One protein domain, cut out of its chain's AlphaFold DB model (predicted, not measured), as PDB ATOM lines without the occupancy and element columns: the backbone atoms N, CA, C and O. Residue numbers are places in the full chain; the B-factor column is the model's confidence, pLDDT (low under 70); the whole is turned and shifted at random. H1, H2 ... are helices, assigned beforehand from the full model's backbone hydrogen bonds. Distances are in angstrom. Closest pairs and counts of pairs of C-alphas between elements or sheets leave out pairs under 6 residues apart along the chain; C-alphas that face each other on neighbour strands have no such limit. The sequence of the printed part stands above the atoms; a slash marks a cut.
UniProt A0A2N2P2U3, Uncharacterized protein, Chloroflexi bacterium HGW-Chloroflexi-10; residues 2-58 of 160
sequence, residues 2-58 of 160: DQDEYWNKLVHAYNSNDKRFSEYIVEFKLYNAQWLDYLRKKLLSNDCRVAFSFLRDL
ATOM      1  N   ASP A   2     -27.569 -41.702 -11.379       86.88
ATOM      2  CA  ASP A   2     -26.293 -42.273 -10.931       86.88
ATOM      3  C   ASP A   2     -26.339 -42.648  -9.433       86.88
ATOM      4  O   ASP A   2     -27.341 -42.431  -8.744       86.88
ATOM      5  N   GLN A   3     -25.279 -43.290  -8.928       86.94
ATOM      6  CA  GLN A   3     -25.228 -43.754  -7.536       86.94
ATOM      7  C   GLN A   3     -25.302 -42.597  -6.526       86.94
ATOM      8  O   GLN A   3     -25.914 -42.765  -5.470       86.94
ATOM      9  N   ASP A   4     -24.713 -41.441  -6.841       90.06
ATOM     10  CA  ASP A   4     -24.700 -40.274  -5.959       90.06
ATOM     11  C   ASP A   4     -26.058 -39.564  -5.956       90.06
ATOM     12  O   ASP A   4     -26.536 -39.142  -4.905       90.06
ATOM     13  N   GLU A   5     -26.732 -39.499  -7.099       91.75
ATOM     14  CA  GLU A   5     -28.095 -38.992  -7.222       91.75
ATOM     15  C   GLU A   5     -29.079 -39.866  -6.424       91.75
ATOM     16  O   GLU A   5     -29.890 -39.337  -5.657       91.75
ATOM     17  N   TYR A   6     -28.954 -41.200  -6.501       93.25
ATOM     18  CA  TYR A   6     -29.755 -42.099  -5.659       93.25
ATOM     19  C   TYR A   6     -29.422 -41.888  -4.174       93.25
ATOM     20  O   TYR A   6     -30.319 -41.757  -3.336       93.25
ATOM     21  N   TRP A   7     -28.140 -41.797  -3.821       93.62
ATOM     22  CA  TRP A   7     -27.738 -41.540  -2.440       93.62
ATOM     23  C   TRP A   7     -28.314 -40.225  -1.904       93.62
ATOM     24  O   TRP A   7     -28.828 -40.189  -0.791       93.62
ATOM     25  N   ASN A   8     -28.324 -39.161  -2.704       93.19
ATOM     26  CA  ASN A   8     -28.922 -37.884  -2.318       93.19
ATOM     27  C   ASN A   8     -30.434 -38.003  -2.082       93.19
ATOM     28  O   ASN A   8     -30.950 -37.406  -1.134       93.19
ATOM     29  N   LYS A   9     -31.140 -38.825  -2.869       93.88
ATOM     30  CA  LYS A   9     -32.549 -39.167  -2.611       93.88
ATOM     31  C   LYS A   9     -32.715 -39.868  -1.256       93.88
ATOM     32  O   LYS A   9     -33.607 -39.501  -0.495       93.88
ATOM     33  N   LEU A  10     -31.845 -40.827  -0.927       94.19
ATOM     34  CA  LEU A  10     -31.837 -41.498   0.382       94.19
ATOM     35  C   LEU A  10     -31.564 -40.521   1.530       94.19
ATOM     36  O   LEU A  10     -32.275 -40.541   2.529       94.19
ATOM     37  N   VAL A  11     -30.570 -39.644   1.382       94.00
ATOM     38  CA  VAL A  11     -30.236 -38.610   2.373       94.00
ATOM     39  C   VAL A  11     -31.426 -37.680   2.600       94.00
ATOM     40  O   VAL A  11     -31.775 -37.390   3.744       94.00
ATOM     41  N   HIS A  12     -32.073 -37.231   1.523       94.69
ATOM     42  CA  HIS A  12     -33.252 -36.381   1.616       94.69
ATOM     43  C   HIS A  12     -34.396 -37.086   2.354       94.69
ATOM     44  O   HIS A  12     -34.944 -36.519   3.295       94.69
ATOM     45  N   ALA A  13     -34.699 -38.333   1.980       94.94
ATOM     46  CA  ALA A  13     -35.733 -39.148   2.614       94.94
ATOM     47  C   ALA A  13     -35.452 -39.418   4.103       94.94
ATOM     48  O   ALA A  13     -36.357 -39.338   4.930       94.94
ATOM     49  N   TYR A  14     -34.194 -39.681   4.464       93.69
ATOM     50  CA  TYR A  14     -33.777 -39.844   5.857       93.69
ATOM     51  C   TYR A  14     -34.008 -38.559   6.663       93.69
ATOM     52  O   TYR A  14     -34.617 -38.587   7.729       93.69
ATOM     53  N   ASN A  15     -33.564 -37.412   6.139       93.06
ATOM     54  CA  ASN A  15     -33.664 -36.125   6.832       93.06
ATOM     55  C   ASN A  15     -35.108 -35.618   6.960       93.06
ATOM     56  O   ASN A  15     -35.413 -34.882   7.898       93.06
ATOM     57  N   SER A  16     -35.993 -35.994   6.037       95.31
ATOM     58  CA  SER A  16     -37.415 -35.643   6.084       95.31
ATOM     59  C   SER A  16     -38.267 -36.627   6.894       95.31
ATOM     60  O   SER A  16     -39.471 -36.406   7.022       95.31
ATOM     61  N   ASN A  17     -37.665 -37.679   7.471       91.88
ATOM     62  CA  ASN A  17     -38.373 -38.802   8.096       91.88
ATOM     63  C   ASN A  17     -39.433 -39.415   7.162       91.88
ATOM     64  O   ASN A  17     -40.548 -39.736   7.589       91.88
ATOM     65  N   ASP A  18     -39.103 -39.556   5.876       95.06
ATOM     66  CA  ASP A  18     -39.981 -40.195   4.903       95.06
ATOM     67  C   ASP A  18     -40.238 -41.653   5.323       95.06
ATOM     68  O   ASP A  18     -39.316 -42.449   5.507       95.06
ATOM     69  N   LYS A  19     -41.517 -42.023   5.447       93.31
ATOM     70  CA  LYS A  19     -41.942 -43.381   5.822       93.31
ATOM     71  C   LYS A  19     -41.491 -44.440   4.815       93.31
ATOM     72  O   LYS A  19     -41.423 -45.612   5.170       93.31
ATOM     73  N   ARG A  20     -41.175 -44.032   3.584       94.62
ATOM     74  CA  ARG A  20     -40.686 -44.895   2.504       94.62
ATOM     75  C   ARG A  20     -39.171 -45.079   2.513       94.62
ATOM     76  O   ARG A  20     -38.630 -45.726   1.624       94.62
ATOM     77  N   PHE A  21     -38.463 -44.523   3.494       93.12
ATOM     78  CA  PHE A  21     -37.006 -44.599   3.545       93.12
ATOM     79  C   PHE A  21     -36.473 -46.043   3.472       93.12
ATOM     80  O   PHE A  21     -35.531 -46.311   2.728       93.12
ATOM     81  N   SER A  22     -37.115 -46.992   4.161       90.19
ATOM     82  CA  SER A  22     -36.757 -48.415   4.084       90.19
ATOM     83  C   SER A  22     -36.970 -49.011   2.685       90.19
ATOM     84  O   SER A  22     -36.151 -49.807   2.231       90.19
ATOM     85  N   GLU A  23     -38.013 -48.592   1.961       93.56
ATOM     86  CA  GLU A  23     -38.242 -48.993   0.565       93.56
ATOM     87  C   GLU A  23     -37.108 -48.489  -0.331       93.56
ATOM     88  O   GLU A  23     -36.566 -49.250  -1.129       93.56
ATOM     89  N   TYR A  24     -36.675 -47.236  -0.151       94.12
ATOM     90  CA  TYR A  24     -35.564 -46.679  -0.922       94.12
ATOM     91  C   TYR A  24     -34.237 -47.391  -0.646       94.12
ATOM     92  O   TYR A  24     -33.421 -47.508  -1.560       94.12
ATOM     93  N   ILE A  25     -34.007 -47.893   0.574       92.62
ATOM     94  CA  ILE A  25     -32.842 -48.741   0.873       92.62
ATOM     95  C   ILE A  25     -32.893 -50.017   0.030       92.62
ATOM     96  O   ILE A  25     -31.896 -50.377  -0.598       92.62
ATOM     97  N   VAL A  26     -34.042 -50.696  -0.003       92.31
ATOM     98  CA  VAL A  26     -34.219 -51.928  -0.784       92.31
ATOM     99  C   VAL A  26     -34.036 -51.650  -2.276       92.31
ATOM    100  O   VAL A  26     -33.270 -52.348  -2.938       92.31
ATOM    101  N   GLU A  27     -34.668 -50.598  -2.799       93.56
ATOM    102  CA  GLU A  27     -34.512 -50.179  -4.195       93.56
ATOM    103  C   GLU A  27     -33.048 -49.860  -4.534       93.56
ATOM    104  O   GLU A  27     -32.557 -50.287  -5.578       93.56
ATOM    105  N   PHE A  28     -32.323 -49.168  -3.649       92.44
ATOM    106  CA  PHE A  28     -30.905 -48.866  -3.844       92.44
ATOM    107  C   PHE A  28     -30.047 -50.135  -3.915       92.44
ATOM    108  O   PHE A  28     -29.209 -50.255  -4.812       92.44
ATOM    109  N   LYS A  29     -30.279 -51.103  -3.014       92.00
ATOM    110  CA  LYS A  29     -29.577 -52.398  -3.020       92.00
ATOM    111  C   LYS A  29     -29.837 -53.185  -4.312       92.00
ATOM    112  O   LYS A  29     -28.921 -53.816  -4.829       92.00
ATOM    113  N   LEU A  30     -31.060 -53.128  -4.847       90.69
ATOM    114  CA  LEU A  30     -31.427 -53.783  -6.111       90.69
ATOM    115  C   LEU A  30     -30.855 -53.064  -7.339       90.69
ATOM    116  O   LEU A  30     -30.471 -53.710  -8.310       90.69
ATOM    117  N   TYR A  31     -30.803 -51.733  -7.305       90.06
ATOM    118  CA  TYR A  31     -30.314 -50.915  -8.412       90.06
ATOM    119  C   TYR A  31     -28.790 -50.991  -8.572       90.06
ATOM    120  O   TYR A  31     -28.272 -50.926  -9.688       90.06
ATOM    121  N   ASN A  32     -28.059 -51.114  -7.464       87.44
ATOM    122  CA  ASN A  32     -26.609 -51.013  -7.452       87.44
ATOM    123  C   ASN A  32     -25.955 -52.336  -7.038       87.44
ATOM    124  O   ASN A  32     -25.819 -52.617  -5.856       87.44
ATOM    125  N   ALA A  33     -25.443 -53.110  -7.997       88.81
ATOM    126  CA  ALA A  33     -24.744 -54.370  -7.710       88.81
ATOM    127  C   ALA A  33     -23.518 -54.214  -6.779       88.81
ATOM    128  O   ALA A  33     -23.124 -55.171  -6.122       88.81
ATOM    129  N   GLN A  34     -22.931 -53.013  -6.696       91.81
ATOM    130  CA  GLN A  34     -21.805 -52.675  -5.817       91.81
ATOM    131  C   GLN A  34     -22.245 -51.822  -4.616       91.81
ATOM    132  O   GLN A  34     -21.451 -51.066  -4.050       91.81
ATOM    133  N   TRP A  35     -23.520 -51.903  -4.218       93.69
ATOM    134  CA  TRP A  35     -24.068 -51.078  -3.141       93.69
ATOM    135  C   TRP A  35     -23.304 -51.242  -1.827       93.69
ATOM    136  O   TRP A  35     -23.209 -50.276  -1.077       93.69
ATOM    137  N   LEU A  36     -22.743 -52.422  -1.547       94.88
ATOM    138  CA  LEU A  36     -22.030 -52.679  -0.297       94.88
ATOM    139  C   LEU A  36     -20.670 -51.969  -0.253       94.88
ATOM    140  O   LEU A  36     -20.335 -51.350   0.756       94.88
ATOM    141  N   ASP A  37     -19.927 -51.960  -1.363       94.31
ATOM    142  CA  ASP A  37     -18.695 -51.171  -1.489       94.31
ATOM    143  C   ASP A  37     -18.987 -49.671  -1.419       94.31
ATOM    144  O   ASP A  37     -18.239 -48.898  -0.812       94.31
ATOM    145  N   TYR A  38     -20.101 -49.246  -2.016       94.00
ATOM    146  CA  TYR A  38     -20.555 -47.865  -1.918       94.00
ATOM    147  C   TYR A  38     -20.936 -47.501  -0.474       94.00
ATOM    148  O   TYR A  38     -20.500 -46.470   0.041       94.00
ATOM    149  N   LEU A  39     -21.671 -48.377   0.217       94.88
ATOM    150  CA  LEU A  39     -22.028 -48.219   1.623       94.88
ATOM    151  C   LEU A  39     -20.775 -48.125   2.494       94.88
ATOM    152  O   LEU A  39     -20.682 -47.214   3.309       94.88
ATOM    153  N   ARG A  40     -19.785 -48.998   2.286       94.94
ATOM    154  CA  ARG A  40     -18.490 -48.959   2.983       94.94
ATOM    155  C   ARG A  40     -17.812 -47.595   2.844       94.94
ATOM    156  O   ARG A  40     -17.365 -47.038   3.843       94.94
ATOM    157  N   LYS A  41     -17.786 -47.018   1.638       94.00
ATOM    158  CA  LYS A  41     -17.235 -45.668   1.406       94.00
ATOM    159  C   LYS A  41     -18.017 -44.589   2.155       94.00
ATOM    160  O   LYS A  41     -17.406 -43.700   2.740       94.00
ATOM    161  N   LYS A  42     -19.353 -44.665   2.159       94.81
ATOM    162  CA  LYS A  42     -20.213 -43.695   2.862       94.81
ATOM    163  C   LYS A  42     -20.163 -43.835   4.380       94.81
ATOM    164  O   LYS A  42     -20.245 -42.831   5.076       94.81
ATOM    165  N   LEU A  43     -19.975 -45.046   4.903       93.88
ATOM    166  CA  LEU A  43     -19.748 -45.265   6.331       93.88
ATOM    167  C   LEU A  43     -18.487 -44.541   6.801       93.88
ATOM    168  O   LEU A  43     -18.493 -44.023   7.900       93.88
ATOM    169  N   LEU A  44     -17.445 -44.459   5.973       90.69
ATOM    170  CA  LEU A  44     -16.189 -43.775   6.303       90.69
ATOM    171  C   LEU A  44     -16.162 -42.292   5.886       90.69
ATOM    172  O   LEU A  44     -15.128 -41.640   6.023       90.69
ATOM    173  N   SER A  45     -17.266 -41.753   5.363       90.44
ATOM    174  CA  SER A  45     -17.374 -40.349   4.960       90.44
ATOM    175  C   SER A  45     -18.115 -39.506   6.004       90.44
ATOM    176  O   SER A  45     -18.644 -40.009   6.997       90.44
ATOM    177  N   ASN A  46     -18.210 -38.198   5.757       81.69
ATOM    178  CA  ASN A  46     -18.991 -37.281   6.593       81.69
ATOM    179  C   ASN A  46     -20.514 -37.546   6.542       81.69
ATOM    180  O   ASN A  46     -21.243 -37.043   7.395       81.69
ATOM    181  N   ASP A  47     -20.988 -38.373   5.602       77.44
ATOM    182  CA  ASP A  47     -22.407 -38.723   5.421       77.44
ATOM    183  C   ASP A  47     -22.795 -40.039   6.118       77.44
ATOM    184  O   ASP A  47     -23.832 -40.644   5.821       77.44
ATOM    185  N   CYS A  48     -21.979 -40.499   7.068       87.19
ATOM    186  CA  CYS A  48     -22.113 -41.806   7.710       87.19
ATOM    187  C   CYS A  48     -23.460 -42.038   8.420       87.19
ATOM    188  O   CYS A  48     -23.854 -43.183   8.621       87.19
ATOM    189  N   ARG A  49     -24.219 -40.982   8.750       89.31
ATOM    190  CA  ARG A  49     -25.520 -41.088   9.437       89.31
ATOM    191  C   ARG A  49     -26.543 -41.905   8.651       89.31
ATOM    192  O   ARG A  49     -27.164 -42.803   9.212       89.31
ATOM    193  N   VAL A  50     -26.694 -41.617   7.358       92.06
ATOM    194  CA  VAL A  50     -27.610 -42.367   6.483       92.06
ATOM    195  C   VAL A  50     -27.067 -43.775   6.281       92.06
ATOM    196  O   VAL A  50     -27.823 -44.736   6.348       92.06
ATOM    197  N   ALA A  51     -25.750 -43.927   6.148       92.94
ATOM    198  CA  ALA A  51     -25.110 -45.232   6.029       92.94
ATOM    199  C   ALA A  51     -25.335 -46.132   7.261       92.94
ATOM    200  O   ALA A  51     -25.577 -47.326   7.109       92.94
ATOM    201  N   PHE A  52     -25.356 -45.581   8.478       92.88
ATOM    202  CA  PHE A  52     -25.641 -46.357   9.690       92.88
ATOM    203  C   PHE A  52     -27.040 -46.968   9.707       92.88
ATOM    204  O   PHE A  52     -27.226 -48.024  10.308       92.88
ATOM    205  N   SER A  53     -28.010 -46.356   9.024       91.19
ATOM    206  CA  SER A  53     -29.358 -46.922   8.933       91.19
ATOM    207  C   SER A  53     -29.388 -48.275   8.212       91.19
ATOM    208  O   SER A  53     -30.211 -49.117   8.552       91.19
ATOM    209  N   PHE A  54     -28.436 -48.533   7.306       93.38
ATOM    210  CA  PHE A  54     -28.334 -49.805   6.592       93.38
ATOM    211  C   PHE A  54     -27.879 -50.947   7.501       93.38
ATOM    212  O   PHE A  54     -28.227 -52.094   7.242       93.38
ATOM    213  N   LEU A  55     -27.099 -50.648   8.550       92.75
ATOM    214  CA  LEU A  55     -26.392 -51.655   9.348       92.75
ATOM    215  C   LEU A  55     -27.332 -52.627  10.066       92.75
ATOM    216  O   LEU A  55     -26.956 -53.773  10.289       92.75
ATOM    217  N   ARG A  56     -28.549 -52.187  10.409       86.50
ATOM    218  CA  ARG A  56     -29.549 -53.023  11.096       86.50
ATOM    219  C   ARG A  56     -30.098 -54.143  10.217       86.50
ATOM    220  O   ARG A  56     -30.488 -55.177  10.745       86.50
ATOM    221  N   ASP A  57     -30.082 -53.936   8.904       89.44
ATOM    222  CA  ASP A  57     -30.677 -54.842   7.922       89.44
ATOM    223  C   ASP A  57     -29.610 -55.598   7.116       89.44
ATOM    224  O   ASP A  57     -29.912 -56.176   6.069       89.44
ATOM    225  N   LEU A  58     -28.345 -55.547   7.547       94.25
ATOM    226  CA  LEU A  58     -27.276 -56.324   6.931       94.25
ATOM    227  C   LEU A  58     -27.294 -57.761   7.442       94.25
ATOM    228  O   LEU A  58     -27.395 -58.035   8.637       94.25
TER     229      LEU A  58
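AT A GLANCE: This is residues 2 to 58 of the 160 residues of an uncharacterized protein of Chloroflexi bacterium HGW-Chloroflexi-10 (UniProt A0A2N2P2U3). H1 and H2 lie side by side as a helical hairpin, H4 runs crosswise to both, and H3 packs on H4. The 57 printed residues hold four named helices, H1 to H4 in order, and no named strand: all helix, compact, rounded, radius of gyration of the C-alphas 10.2 A, spans 25 by 23 by 23 A.

HOW THE PARTS SIT: H1, residues 3 to 15, and H2, residues 21 to 31, touch at Ala 13 and Phe 21, their closest C-alphas, 5.7 A apart, at a shallow tilt of 10 degrees, opposite ways. H3, residues 35 to 43, is close to but not clearly touching H2; the closest C-alphas, Lys 29 and Trp 35, are 5.7 A apart. H4, residues 48 to 57, touches H3 at a steep tilt of 47 degrees, opposite ways; the closest C-alphas, Leu 43 and Ala 51, are 5.4 A apart. H4 only just touches H1, with 3 pairs of C-alphas within 8 A, the closest being Val 11 and Val 50 at 6.2 A, about perpendicular at 87 degrees; H1 touches with residues 10 to 14 alone. Every O i to N i+4 pair is within hydrogen-bond range in H1, H2 and H3; H4 has 1 of 6, and 6 of 7 O i to N i+3 pairs.

IN THESE COORDINATES: H1 runs 18.3 A from C-alpha 3 at (-25.228, -43.754, -7.536), H2 15.1 A, H3 11.9 A, and H4 15.6 A to C-alpha 57 at (-30.677, -54.842, 7.922).

THE WHOLE: The C-alphas farthest apart, Ser 16 and Ala 33, are 26.5 A apart. The printed part has no cut, its three links are tight, and no printed residue is under 70 in pLDDT.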